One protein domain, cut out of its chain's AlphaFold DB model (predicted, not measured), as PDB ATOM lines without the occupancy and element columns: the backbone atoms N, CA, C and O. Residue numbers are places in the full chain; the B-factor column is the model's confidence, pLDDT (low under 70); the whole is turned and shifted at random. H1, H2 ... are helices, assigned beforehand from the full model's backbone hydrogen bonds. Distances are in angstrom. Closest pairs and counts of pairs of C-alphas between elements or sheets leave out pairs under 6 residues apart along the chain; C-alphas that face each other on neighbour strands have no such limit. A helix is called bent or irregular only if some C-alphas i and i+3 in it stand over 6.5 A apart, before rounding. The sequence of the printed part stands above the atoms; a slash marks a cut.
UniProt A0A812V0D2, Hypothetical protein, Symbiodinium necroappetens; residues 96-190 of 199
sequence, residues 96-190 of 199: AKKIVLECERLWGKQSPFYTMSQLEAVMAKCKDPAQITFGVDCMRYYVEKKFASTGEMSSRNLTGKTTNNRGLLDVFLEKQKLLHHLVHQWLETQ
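Overview. This is residues 96 to 190 of the 199 residues of the protein "Hypothetical protein" of Symbiodinium necroappetens (UniProt A0A812V0D2). A small body of helices is gathered round H3, with one long helical arm, H5, running out of it. H1 packs alongside H3, H2 crosses H3 at a steep tilt with little H4 packed on H2, and the first turns of H5 pack on H2, H3 and H4 before residues 177 to 190 stick out free. The printed part has 95 residues with five named helices, in the order H1, H2, H3, H4, H5, and no named strand; the class is all helix. The whole is compact, with a radius of gyration of the C-alphas of 14.2 A, and spans 47 by 34 by 24 A, the arm adding to the length of a body of 36 by 25 by 23 A.

Along the chain. H1, residues 96 to 110, begins at C-alpha 96 (149.255, 295.491, 172.846) and is 17.9 A long. It is irregular: C-alphas 106 and 109 are 9.6 A apart, against about 5 A in a regular helix, and its line is a rough one. H2, residues 116 to 125, is 14.6 A long. H3, residues 129 to 144, begins at C-alpha 129 (150.865, 287.904, 170.059) and is 22.4 A long. H4, residues 155 to 159, is 6.1 A long. H5, residues 168 to 189, is the longest helix at 32.0 A and ends at C-alpha 189 (126.051, 273.608, 165.363).

Arrangement. H1 and H3 touch at a shallow tilt of 27 degrees, the same way, with the C-alphas of Ala 96 and Thr 133 closest at 4.6 A. H1 is apart from H2, H4 and H5. H3 touches H2 with residues 132 to 136 alone, at a steep tilt of 52 degrees, opposite ways; the closest C-alphas, of Val 122 and Ile 132, are 6.7 A apart. H2 and H4 touch, closest at the C-alphas of Gln 118 and Ser 155, 5.0 A. H3 and H4 are apart. H5 touches H4 with residues 168 to 170 alone, closest at the C-alphas of Leu 158 and Leu 168, 4.7 A. H3, with residues 131 to 138 alone, touches residues 169 to 173 of H5, closest at the C-alphas of Gly 135 and Leu 169, 6.5 A; the tilt of 67 degrees, opposite ways, is steep, only just short of about perpendicular. H2 and H5 only just touch, and only at their ends, with 3 pairs of C-alphas within 8 A, closest at Lys 125 and Leu 169, 6.8 A. In H2, H3, H4 and H5 every O i to N i+4 pair is within hydrogen-bond range; in H1 9 of 11 are.

Size, cuts and confidence. The C-alphas farthest apart, of Lys 109 and Thr 189, are 47.2 A apart. The printed part has no cut. The links H1 to H2 and H2 to H3 are tight, those from H3 to H4 and H4 to H5 short. The mean pLDDT of the printed part is 93.9; residues 162 to 163 are under 70.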
ATOM      1  N   ALA A  96     148.795 295.500 171.461       98.12
ATOM      2  CA  ALA A  96     149.255 295.491 172.846       98.12
ATOM      3  C   ALA A  96     149.932 296.821 173.218       98.12
ATOM      4  O   ALA A  96     149.661 297.388 174.276       98.12
ATOM      5  N   LYS A  97     150.760 297.367 172.319       98.25
ATOM      6  CA  LYS A  97     151.406 298.672 172.484       98.25
ATOM      7  C   LYS A  97     150.389 299.802 172.637       98.25
ATOM      8  O   LYS A  97     150.541 300.611 173.552       98.25
ATOM      9  N   LYS A  98     149.347 299.857 171.799       98.25
ATOM     10  CA  LYS A  98     148.264 300.852 171.921       98.25
ATOM     11  C   LYS A  98     147.590 300.776 173.288       98.25
ATOM     12  O   LYS A  98     147.426 301.806 173.936       98.25
ATOM     13  N   ILE A  99     147.251 299.570 173.747       98.31
ATOM     14  CA  ILE A  99     146.617 299.352 175.055       98.31
ATOM     15  C   ILE A  99     147.525 299.846 176.184       98.31
ATOM     16  O   ILE A  99     147.076 300.598 177.047       98.31
ATOM     17  N   VAL A 100     148.802 299.463 176.167       97.94
ATOM     18  CA  VAL A 100     149.775 299.849 177.198       97.94
ATOM     19  C   VAL A 100     149.969 301.366 177.244       97.94
ATOM     20  O   VAL A 100     149.925 301.955 178.326       97.94
ATOM     21  N   LEU A 101     150.130 302.015 176.087       97.25
ATOM     22  CA  LEU A 101     150.280 303.470 176.000       97.25
ATOM     23  C   LEU A 101     149.012 304.212 176.433       97.25
ATOM     24  O   LEU A 101     149.104 305.251 177.085       97.25
ATOM     25  N   GLU A 102     147.836 303.674 176.125       97.62
ATOM     26  CA  GLU A 102     146.571 304.250 176.571       97.62
ATOM     27  C   GLU A 102     146.409 304.150 178.093       97.62
ATOM     28  O   GLU A 102     146.025 305.121 178.743       97.62
ATOM     29  N   CYS A 103     146.781 303.018 178.693       96.75
ATOM     30  CA  CYS A 103     146.769 302.852 180.149       96.75
ATOM     31  C   CYS A 103     147.732 303.825 180.844       96.75
ATOM     32  O   CYS A 103     147.397 304.408 181.876       96.75
ATOM     33  N   GLU A 104     148.911 304.035 180.257       95.12
ATOM     34  CA  GLU A 104     149.879 305.027 180.726       95.12
ATOM     35  C   GLU A 104     149.310 306.451 180.645       95.12
ATOM     36  O   GLU A 104     149.442 307.227 181.591       95.12
ATOM     37  N   ARG A 105     148.619 306.789 179.549       95.50
ATOM     38  CA  ARG A 105     147.967 308.093 179.362       95.50
ATOM     39  C   ARG A 105     146.839 308.330 180.371       95.50
ATOM     40  O   ARG A 105     146.693 309.449 180.857       95.50
ATOM     41  N   LEU A 106     146.038 307.304 180.658       94.88
ATOM     42  CA  LEU A 106     144.870 307.399 181.537       94.88
ATOM     43  C   LEU A 106     145.241 307.427 183.025       94.88
ATOM     44  O   LEU A 106     144.640 308.185 183.784       94.88
ATOM     45  N   TRP A 107     146.212 306.613 183.446       95.06
ATOM     46  CA  TRP A 107     146.496 306.386 184.869       95.06
ATOM     47  C   TRP A 107     147.912 306.778 185.310       95.06
ATOM     48  O   TRP A 107     148.162 306.898 186.512       95.06
ATOM     49  N   GLY A 108     148.851 306.993 184.385       93.06
ATOM     50  CA  GLY A 108     150.240 307.346 184.691       93.06
ATOM     51  C   GLY A 108     150.881 306.374 185.682       93.06
ATOM     52  O   GLY A 108     150.981 305.177 185.429       93.06
ATOM     53  N   LYS A 109     151.256 306.867 186.871       91.06
ATOM     54  CA  LYS A 109     151.857 306.041 187.943       91.06
ATOM     55  C   LYS A 109     150.937 304.948 188.489       91.06
ATOM     56  O   LYS A 109     151.407 304.026 189.145       91.06
ATOM     57  N   GLN A 110     149.634 305.064 188.250       93.06
ATOM     58  CA  GLN A 110     148.649 304.045 188.593       93.06
ATOM     59  C   GLN A 110     148.362 303.109 187.411       93.06
ATOM     60  O   GLN A 110     147.415 302.341 187.460       93.06
ATOM     61  N   SER A 111     149.143 303.147 186.332       95.19
ATOM     62  CA  SER A 111     149.012 302.172 185.251       95.19
ATOM     63  C   SER A 111     149.311 300.753 185.764       95.19
ATOM     64  O   SER A 111     150.278 300.565 186.511       95.19
ATOM     65  N   PRO A 112     148.557 299.717 185.339       96.44
ATOM     66  CA  PRO A 112     148.901 298.322 185.630       96.44
ATOM     67  C   PRO A 112     150.204 297.863 184.946       96.44
ATOM     68  O   PRO A 112     150.644 296.738 185.167       96.44
ATOM     69  N   PHE A 113     150.817 298.727 184.130       96.31
ATOM     70  CA  PHE A 113     152.076 298.499 183.417       96.31
ATOM     71  C   PHE A 113     153.191 299.454 183.865       96.31
ATOM     72  O   PHE A 113     154.168 299.655 183.145       96.31
ATOM     73  N   TYR A 114     153.043 300.078 185.038       93.81
ATOM     74  CA  TYR A 114     153.987 301.083 185.519       93.81
ATOM     75  C   TYR A 114     155.396 300.515 185.759       93.81
ATOM     76  O   TYR A 114     156.391 301.211 185.540       93.81
ATOM     77  N   THR A 115     155.489 299.252 186.191       93.00
ATOM     78  CA  THR A 115     156.752 298.591 186.557       93.00
ATOM     79  C   THR A 115     157.189 297.545 185.529       93.00
ATOM     80  O   THR A 115     156.362 296.870 184.917       93.00
ATOM     81  N   MET A 116     158.505 297.346 185.384       94.19
ATOM     82  CA  MET A 116     159.068 296.334 184.477       94.19
ATOM     83  C   MET A 116     158.573 294.921 184.821       94.19
ATOM     84  O   MET A 116     158.190 294.161 183.938       94.19
ATOM     85  N   SER A 117     158.483 294.590 186.112       94.69
ATOM     86  CA  SER A 117     158.090 293.253 186.572       94.69
ATOM     87  C   SER A 117     156.657 292.855 186.194       94.69
ATOM     88  O   SER A 117     156.345 291.664 186.145       94.69
ATOM     89  N   GLN A 118     155.771 293.826 185.938       95.56
ATOM     90  CA  GLN A 118     154.418 293.575 185.424       95.56
ATOM     91  C   GLN A 118     154.452 293.167 183.949       95.56
ATOM     92  O   GLN A 118     153.787 292.214 183.555       95.56
ATOM     93  N   LEU A 119     155.278 293.839 183.148       96.69
ATOM     94  CA  LEU A 119     155.478 293.512 181.734       96.69
ATOM     95  C   LEU A 119     156.195 292.164 181.579       96.69
ATOM     96  O   LEU A 119     155.805 291.337 180.757       96.69
ATOM     97  N   GLU A 120     157.182 291.883 182.430       95.44
ATOM     98  CA  GLU A 120     157.848 290.577 182.494       95.44
ATOM     99  C   GLU A 120     156.882 289.443 182.852       95.44
ATOM    100  O   GLU A 120     156.973 288.362 182.274       95.44
ATOM    101  N   ALA A 121     155.924 289.686 183.755       95.75
ATOM    102  CA  ALA A 121     154.889 288.710 184.088       95.75
ATOM    103  C   ALA A 121     154.024 288.348 182.869       95.75
ATOM    104  O   ALA A 121     153.735 287.169 182.656       95.75
ATOM    105  N   VAL A 122     153.664 289.342 182.047       96.94
ATOM    106  CA  VAL A 122     152.938 289.120 180.787       96.94
ATOM    107  C   VAL A 122     153.775 288.267 179.832       96.94
ATOM    108  O   VAL A 122     153.289 287.235 179.378       96.94
ATOM    109  N   MET A 123     155.047 288.612 179.597       95.44
ATOM    110  CA  MET A 123     155.936 287.812 178.731       95.44
ATOM    111  C   MET A 123     156.151 286.380 179.246       95.44
ATOM    112  O   MET A 123     156.297 285.433 178.471       95.44
ATOM    113  N   ALA A 124     156.194 286.197 180.566       94.75
ATOM    114  CA  ALA A 124     156.400 284.884 181.160       94.75
ATOM    115  C   ALA A 124     155.229 283.931 180.872       94.75
ATOM    116  O   ALA A 124     155.453 282.728 180.687       94.75
ATOM    117  N   LYS A 125     153.997 284.454 180.811       95.00
ATOM    118  CA  LYS A 125     152.762 283.666 180.686       95.00
ATOM    119  C   LYS A 125     152.199 283.621 179.267       95.00
ATOM    120  O   LYS A 125     151.815 282.544 178.824       95.00
ATOM    121  N   CYS A 126     152.203 284.736 178.546       96.19
ATOM    122  CA  CYS A 126     151.678 284.827 177.188       96.19
ATOM    123  C   CYS A 126     152.754 284.424 176.170       96.19
ATOM    124  O   CYS A 126     153.859 284.965 176.194       96.19
ATOM    125  N   LYS A 127     152.455 283.454 175.297       94.81
ATOM    126  CA  LYS A 127     153.436 282.872 174.356       94.81
ATOM    127  C   LYS A 127     153.314 283.371 172.928       94.81
ATOM    128  O   LYS A 127     154.295 283.321 172.194       94.81
ATOM    129  N   ASP A 128     152.140 283.850 172.550       96.38
ATOM    130  CA  ASP A 128     151.864 284.350 171.211       96.38
ATOM    131  C   ASP A 128     151.307 285.789 171.252       96.38
ATOM    132  O   ASP A 128     150.843 286.251 172.304       96.38
ATOM    133  N   PRO A 129     151.349 286.523 170.124       97.00
ATOM    134  CA  PRO A 129     150.865 287.904 170.059       97.00
ATOM    135  C   PRO A 129     149.394 288.086 170.461       97.00
ATOM    136  O   PRO A 129     149.033 289.127 171.021       97.00
ATOM    137  N   ALA A 130     148.540 287.089 170.209       96.06
ATOM    138  CA  ALA A 130     147.122 287.151 170.550       96.06
ATOM    139  C   ALA A 130     146.916 287.030 172.067       96.06
ATOM    140  O   ALA A 130     146.177 287.820 172.652       96.06
ATOM    141  N   GLN A 131     147.628 286.113 172.724       97.12
ATOM    142  CA  GLN A 131     147.656 285.975 174.180       97.12
ATOM    143  C   GLN A 131     148.245 287.209 174.860       97.12
ATOM    144  O   GLN A 131     147.760 287.608 175.917       97.12
ATOM    145  N   ILE A 132     149.286 287.821 174.283       98.00
ATOM    146  CA  ILE A 132     149.866 289.061 174.818       98.00
ATOM    147  C   ILE A 132     148.808 290.161 174.794       98.00
ATOM    148  O   ILE A 132     148.535 290.749 175.838       98.00
ATOM    149  N   THR A 133     148.177 290.384 173.636       98.06
ATOM    150  CA  THR A 133     147.129 291.401 173.456       98.06
ATOM    151  C   THR A 133     145.960 291.164 174.409       98.06
ATOM    152  O   THR A 133     145.552 292.074 175.127       98.06
ATOM    153  N   PHE A 134     145.465 289.926 174.485       97.69
ATOM    154  CA  PHE A 134     144.373 289.556 175.382       97.69
ATOM    155  C   PHE A 134     144.746 289.731 176.862       97.69
ATOM    156  O   PHE A 134     143.946 290.223 177.656       97.69
ATOM    157  N   GLY A 135     145.974 289.363 177.238       97.56
ATOM    158  CA  GLY A 135     146.485 289.499 178.598       97.56
ATOM    159  C   GLY A 135     146.564 290.957 179.048       97.56
ATOM    160  O   GLY A 135     146.041 291.293 180.114       97.56
ATOM    161  N   VAL A 136     147.160 291.837 178.231       97.94
ATOM    162  CA  VAL A 136     147.220 293.274 178.548       97.94
ATOM    163  C   VAL A 136     145.832 293.915 178.540       97.94
ATOM    164  O   VAL A 136     145.539 294.740 179.405       97.94
ATOM    165  N   ASP A 137     144.943 293.495 177.637       98.25
ATOM    166  CA  ASP A 137     143.571 294.001 177.605       98.25
ATOM    167  C   ASP A 137     142.780 293.604 178.858       98.25
ATOM    168  O   ASP A 137     142.131 294.441 179.484       98.25
ATOM    169  N   CYS A 138     142.901 292.351 179.303       97.88
ATOM    170  CA  CYS A 138     142.271 291.901 180.541       97.88
ATOM    171  C   CYS A 138     142.805 292.658 181.761       97.88
ATOM    172  O   CYS A 138     142.020 293.042 182.629       97.88
ATOM    173  N   MET A 139     144.116 292.919 181.831       97.88
ATOM    174  CA  MET A 139     144.690 293.739 182.904       97.88
ATOM    175  C   MET A 139     144.092 295.152 182.914       97.88
ATOM    176  O   MET A 139     143.670 295.621 183.973       97.88
ATOM    177  N   ARG A 140     143.987 295.802 181.744       97.62
ATOM    178  CA  ARG A 140     143.302 297.096 181.584       97.62
ATOM    179  C   ARG A 140     141.856 297.016 182.071       97.62
ATOM    180  O   ARG A 140     141.450 297.810 182.916       97.62
ATOM    181  N   TYR A 141     141.098 296.045 181.565       97.62
ATOM    182  CA  TYR A 141     139.677 295.878 181.858       97.62
ATOM    183  C   TYR A 141     139.411 295.663 183.353       97.62
ATOM    184  O   TYR A 141     138.499 296.270 183.912       97.62
ATOM    185  N   TYR A 142     140.217 294.840 184.031       97.50
ATOM    186  CA  TYR A 142     140.041 294.569 185.462       97.50
ATOM    187  C   TYR A 142     140.266 295.815 186.319       97.50
ATOM    188  O   TYR A 142     139.515 296.034 187.271       97.50
ATOM    189  N   VAL A 143     141.258 296.640 185.970       96.81
ATOM    190  CA  VAL A 143     141.504 297.918 186.652       96.81
ATOM    191  C   VAL A 143     140.387 298.917 186.351       96.81
ATOM    192  O   VAL A 143     139.840 299.522 187.271       96.81
ATOM    193  N   GLU A 144     139.984 299.047 185.085       96.88
ATOM    194  CA  GLU A 144     138.920 299.965 184.662       96.88
ATOM    195  C   GLU A 144     137.581 299.653 185.350       96.88
ATOM    196  O   GLU A 144     136.902 300.552 185.851       96.88
ATOM    197  N   LYS A 145     137.211 298.369 185.428       97.69
ATOM    198  CA  LYS A 145     135.978 297.910 186.086       97.69
ATOM    199  C   LYS A 145     136.104 297.757 187.598       97.69
ATOM    200  O   LYS A 145     135.132 297.368 188.241       97.69
ATOM    201  N   LYS A 146     137.262 298.095 188.178       95.88
ATOM    202  CA  LYS A 146     137.549 297.977 189.616       95.88
ATOM    203  C   LYS A 146     137.358 296.553 190.158       95.88
ATOM    204  O   LYS A 146     137.061 296.378 191.336       95.88
ATOM    205  N   PHE A 147     137.546 295.539 189.311       95.94
ATOM    206  CA  PHE A 147     137.627 294.142 189.749       95.94
ATOM    207  C   PHE A 147     138.957 293.839 190.437       95.94
ATOM    208  O   PHE A 147     139.048 292.882 191.200       95.94
ATOM    209  N   ALA A 148     139.976 294.649 190.159       94.69
ATOM    210  CA  ALA A 148     141.250 294.637 190.849       94.69
ATOM    211  C   ALA A 148     141.818 296.056 190.918       94.69
ATOM    212  O   ALA A 148     141.630 296.873 190.015       94.69
ATOM    213  N   SER A 149     142.551 296.335 191.984       94.56
ATOM    214  CA  SER A 149     143.391 297.516 192.107       94.56
ATOM    215  C   SER A 149     144.727 297.327 191.382       94.56
ATOM    216  O   SER A 149     145.171 296.221 191.073       94.56
ATOM    217  N   THR A 150     145.424 298.428 191.139       92.00
ATOM    218  CA  THR A 150     146.727 298.428 190.460       92.00
ATOM    219  C   THR A 150     147.817 297.775 191.312       92.00
ATOM    220  O   THR A 150     148.709 297.122 190.775       92.00
ATOM    221  N   GLY A 151     147.703 297.861 192.643       90.31
ATOM    222  CA  GLY A 151     148.563 297.135 193.582       90.31
ATOM    223  C   GLY A 151     148.332 295.619 193.568       90.31
ATOM    224  O   GLY A 151     149.272 294.846 193.758       90.31
ATOM    225  N   GLU A 152     147.107 295.173 193.275       92.19
ATOM    226  CA  GLU A 152     146.798 293.748 193.104       92.19
ATOM    227  C   GLU A 152     147.339 293.187 191.788       92.19
ATOM    228  O   GLU A 152     147.588 291.986 191.713       92.19
ATOM    229  N   MET A 153     147.642 294.041 190.805       94.56
ATOM    230  CA  MET A 153     148.355 293.692 189.569       94.56
ATOM    231  C   MET A 153     149.873 293.600 189.784       94.56
ATOM    232  O   MET A 153     150.662 293.979 188.922       94.56
ATOM    233  N   SER A 154     150.318 293.120 190.945       93.62
ATOM    234  CA  SER A 154     151.738 292.863 191.194       93.62
ATOM    235  C   SER A 154     152.217 291.634 190.412       93.62
ATOM    236  O   SER A 154     151.456 290.691 190.195       93.62
ATOM    237  N   SER A 155     153.504 291.589 190.048       92.88
ATOM    238  CA  SER A 155     154.108 290.443 189.339       92.88
ATOM    239  C   SER A 155     153.803 289.097 190.021       92.88
ATOM    240  O   SER A 155     153.471 288.112 189.359       92.88
ATOM    241  N   ARG A 156     153.798 289.079 191.364       92.69
ATOM    242  CA  ARG A 156     153.449 287.914 192.191       92.69
ATOM    243  C   ARG A 156     152.009 287.437 191.990       92.69
ATOM    244  O   ARG A 156     151.779 286.236 191.950       92.69
ATOM    245  N   ASN A 157     151.043 288.345 191.901       94.44
ATOM    246  CA  ASN A 157     149.637 287.977 191.714       94.44
ATOM    247  C   ASN A 157     149.339 287.614 190.256       94.44
ATOM    248  O   ASN A 157     148.542 286.718 189.991       94.44
ATOM    249  N   LEU A 158     150.016 288.275 189.313       95.19
ATOM    250  CA  LEU A 158     149.895 287.997 187.884       95.19
ATOM    251  C   LEU A 158     150.408 286.598 187.528       95.19
ATOM    252  O   LEU A 158     149.743 285.875 186.791       95.19
ATOM    253  N   THR A 159     151.562 286.207 188.076       94.44
ATOM    254  CA  THR A 159     152.201 284.908 187.797       94.44
ATOM    255  C   THR A 159     151.849 283.809 188.799       94.44
ATOM    256  O   THR A 159     151.988 282.631 188.474       94.44
ATOM    257  N   GLY A 160     151.361 284.182 189.985       91.25
ATOM    258  CA  GLY A 160     151.139 283.283 191.113       91.25
ATOM    259  C   GLY A 160     152.404 283.092 191.955       91.25
ATOM    260  O   GLY A 160     153.530 283.247 191.488       91.25
ATOM    261  N   LYS A 161     152.232 282.717 193.226       73.62
ATOM    262  CA  LYS A 161     153.328 282.215 194.068       73.62
ATOM    263  C   LYS A 161     152.916 280.849 194.598       73.62
ATOM    264  O   LYS A 161     151.757 280.688 194.983       73.62
ATOM    265  N   THR A 162     153.872 279.929 194.725       63.97
ATOM    266  CA  THR A 162     153.716 278.583 195.325       63.97
ATOM    267  C   THR A 162     153.067 277.521 194.421       63.97
ATOM    268  O   THR A 162     152.801 277.769 193.249       63.97
ATOM    269  N   THR A 163     152.916 276.303 194.960       56.75
ATOM    270  CA  THR A 163     152.539 275.043 194.297       56.75
ATOM    271  C   THR A 163     151.504 275.249 193.185       56.75
ATOM    272  O   THR A 163     150.394 275.710 193.439       56.75
ATOM    273  N   ASN A 164     151.895 274.903 191.954       76.06
ATOM    274  CA  ASN A 164     151.201 275.087 190.667       76.06
ATOM    275  C   ASN A 164     151.399 276.427 189.934       76.06
ATOM    276  O   ASN A 164     151.010 276.492 188.770       76.06
ATOM    277  N   ASN A 165     152.032 277.448 190.532       84.94
ATOM    278  CA  ASN A 165     152.401 278.721 189.879       84.94
ATOM    279  C   ASN A 165     151.274 279.313 189.008       84.94
ATOM    280  O   ASN A 165     151.512 279.719 187.867       84.94
ATOM    281  N   ARG A 166     150.036 279.296 189.523       90.50
ATOM    282  CA  ARG A 166     148.863 279.859 188.845       90.50
ATOM    283  C   ARG A 166     148.566 281.245 189.393       90.50
ATOM    284  O   ARG A 166     148.340 281.396 190.593       90.50
ATOM    285  N   GLY A 167     148.570 282.236 188.517       94.44
ATOM    286  CA  GLY A 167     148.217 283.616 188.814       94.44
ATOM    287  C   GLY A 167     147.036 284.103 187.989       94.44
ATOM    288  O   GLY A 167     146.375 283.347 187.275       94.44
ATOM    289  N   LEU A 168     146.776 285.402 188.090       95.31
ATOM    290  CA  LEU A 168     145.661 286.048 187.408       95.31
ATOM    291  C   LEU A 168     145.760 285.928 185.876       95.31
ATOM    292  O   LEU A 168     144.744 285.722 185.215       95.31
ATOM    293  N   LEU A 169     146.975 285.972 185.318       96.31
ATOM    294  CA  LEU A 169     147.183 285.795 183.877       96.31
ATOM    295  C   LEU A 169     146.801 284.388 183.410       96.31
ATOM    296  O   LEU A 169     146.196 284.254 182.352       96.31
ATOM    297  N   ASP A 170     147.075 283.345 184.200       95.81
ATOM    298  CA  ASP A 170     146.644 281.985 183.850       95.81
ATOM    299  C   ASP A 170     145.113 281.896 183.811       95.81
ATOM    300  O   ASP A 170     144.551 281.296 182.900       95.81
ATOM    301  N   VAL A 171     144.424 282.553 184.751       95.31
ATOM    302  CA  VAL A 171     142.954 282.619 184.754       95.31
ATOM    303  C   VAL A 171     142.430 283.316 183.497       95.31
ATOM    304  O   VAL A 171     141.428 282.879 182.935       95.31
ATOM    305  N   PHE A 172     143.090 284.380 183.034       96.50
ATOM    306  CA  PHE A 172     142.710 285.062 181.794       96.50
ATOM    307  C   PHE A 172     142.884 284.147 180.581       96.50
ATOM    308  O   PHE A 172     141.947 283.985 179.803       96.50
ATOM    309  N   LEU A 173     144.036 283.490 180.459       96.19
ATOM    310  CA  LEU A 173     144.321 282.591 179.341       96.19
ATOM    311  C   LEU A 173     143.379 281.378 179.316       96.19
ATOM    312  O   LEU A 173     142.908 280.989 178.250       96.19
ATOM    313  N   GLU A 174     143.031 280.807 180.470       96.25
ATOM    314  CA  GLU A 174     142.043 279.723 180.535       96.25
ATOM    315  C   GLU A 174     140.632 280.200 180.159       96.25
ATOM    316  O   GLU A 174     139.919 279.502 179.436       96.25
ATOM    317  N   LYS A 175     140.236 281.419 180.556       95.31
ATOM    318  CA  LYS A 175     138.978 282.026 180.087       95.31
ATOM    319  C   LYS A 175     138.979 282.212 178.571       95.31
ATOM    320  O   LYS A 175     137.977 281.903 177.936       95.31
ATOM    321  N   GLN A 176     140.089 282.666 177.991       95.56
ATOM    322  CA  GLN A 176     140.226 282.807 176.540       95.56
ATOM    323  C   GLN A 176     140.032 281.466 175.826       95.56
ATOM    324  O   GLN A 176     139.244 281.380 174.886       95.56
ATOM    325  N   LYS A 177     140.697 280.406 176.305       95.06
ATOM    326  CA  LYS A 177     140.562 279.051 175.751       95.06
ATOM    327  C   LYS A 177     139.128 278.541 175.828       95.06
ATOM    328  O   LYS A 177     138.624 278.002 174.846       95.06
ATOM    329  N   LEU A 178     138.463 278.733 176.970       95.94
ATOM    330  CA  LEU A 178     137.072 278.326 177.143       95.94
ATOM    331  C   LEU A 178     136.148 279.082 176.182       95.94
ATOM    332  O   LEU A 178     135.300 278.465 175.547       95.94
ATOM    333  N   LEU A 179     136.332 280.397 176.034       93.81
ATOM    334  CA  LEU A 179     135.555 281.203 175.093       93.81
ATOM    335  C   LEU A 179     135.767 280.744 173.649       93.81
ATOM    336  O   LEU A 179     134.790 280.545 172.934       93.81
ATOM    337  N   HIS A 180     137.015 280.502 173.236       92.50
ATOM    338  CA  HIS A 180     137.316 279.961 171.910       92.50
ATOM    339  C   HIS A 180     136.650 278.598 171.690       92.50
ATOM    340  O   HIS A 180     136.059 278.371 170.638       92.50
ATOM    341  N   HIS A 181     136.694 277.711 172.686       94.81
ATOM    342  CA  HIS A 181     136.037 276.410 172.606       94.81
ATOM    343  C   HIS A 181     134.516 276.541 172.449       94.81
ATOM    344  O   HIS A 181     133.938 275.896 171.579       94.81
ATOM    345  N   LEU A 182     133.871 277.402 173.241       94.88
ATOM    346  CA  LEU A 182     132.427 277.634 173.159       94.88
ATOM    347  C   LEU A 182     132.016 278.228 171.808       94.88
ATOM    348  O   LEU A 182     131.021 277.795 171.234       94.88
ATOM    349  N   VAL A 183     132.790 279.183 171.286       93.25
ATOM    350  CA  VAL A 183     132.556 279.768 169.958       93.25
ATOM    351  C   VAL A 183     132.696 278.701 168.875       93.25
ATOM    352  O   VAL A 183     131.822 278.593 168.022       93.25
ATOM    353  N   HIS A 184     133.737 277.868 168.941       91.31
ATOM    354  CA  HIS A 184     133.946 276.783 167.984       91.31
ATOM    355  C   HIS A 184     132.796 275.768 168.001       91.31
ATOM    356  O   HIS A 184     132.233 275.459 166.957       91.31
ATOM    357  N   GLN A 185     132.396 275.299 169.187       93.75
ATOM    358  CA  GLN A 185     131.258 274.385 169.344       93.75
ATOM    359  C   GLN A 185     129.962 274.999 168.811       93.75
ATOM    360  O   GLN A 185     129.194 274.347 168.108       93.75
ATOM    361  N   TRP A 186     129.722 276.280 169.098       93.06
ATOM    362  CA  TRP A 186     128.552 276.973 168.577       93.06
ATOM    363  C   TRP A 186     128.581 277.056 167.042       93.06
ATOM    364  O   TRP A 186     127.586 276.709 166.408       93.06
ATOM    365  N   LEU A 187     129.715 277.419 166.434       89.88
ATOM    366  CA  LEU A 187     129.877 277.485 164.973       89.88
ATOM    367  C   LEU A 187     129.661 276.130 164.281       89.88
ATOM    368  O   LEU A 187     129.103 276.082 163.181       89.88
ATOM    369  N   GLU A 188     130.050 275.024 164.918       89.69
ATOM    370  CA  GLU A 188     129.791 273.671 164.410       89.69
ATOM    371  C   GLU A 188     128.290 273.367 164.333       89.69
ATOM    372  O   GLU A 188     127.837 272.776 163.352       89.69
ATOM    373  N   THR A 189     127.509 273.823 165.321       90.50
ATOM    374  CA  THR A 189     126.051 273.608 165.363       90.50
ATOM    375  C   THR A 189     125.262 274.482 164.391       90.50
ATOM    376  O   THR A 189     124.119 274.154 164.073       90.50
ATOM    377  N   GLN A 190     125.839 275.586 163.906       88.88
ATOM    378  CA  GLN A 190     125.142 276.462 162.972       88.88
ATOM    379  C   GLN A 190     125.175 275.881 161.544       88.88
ATOM    380  O   GLN A 190     126.241 275.455 161.069       88.88
TER     381      GLN A 190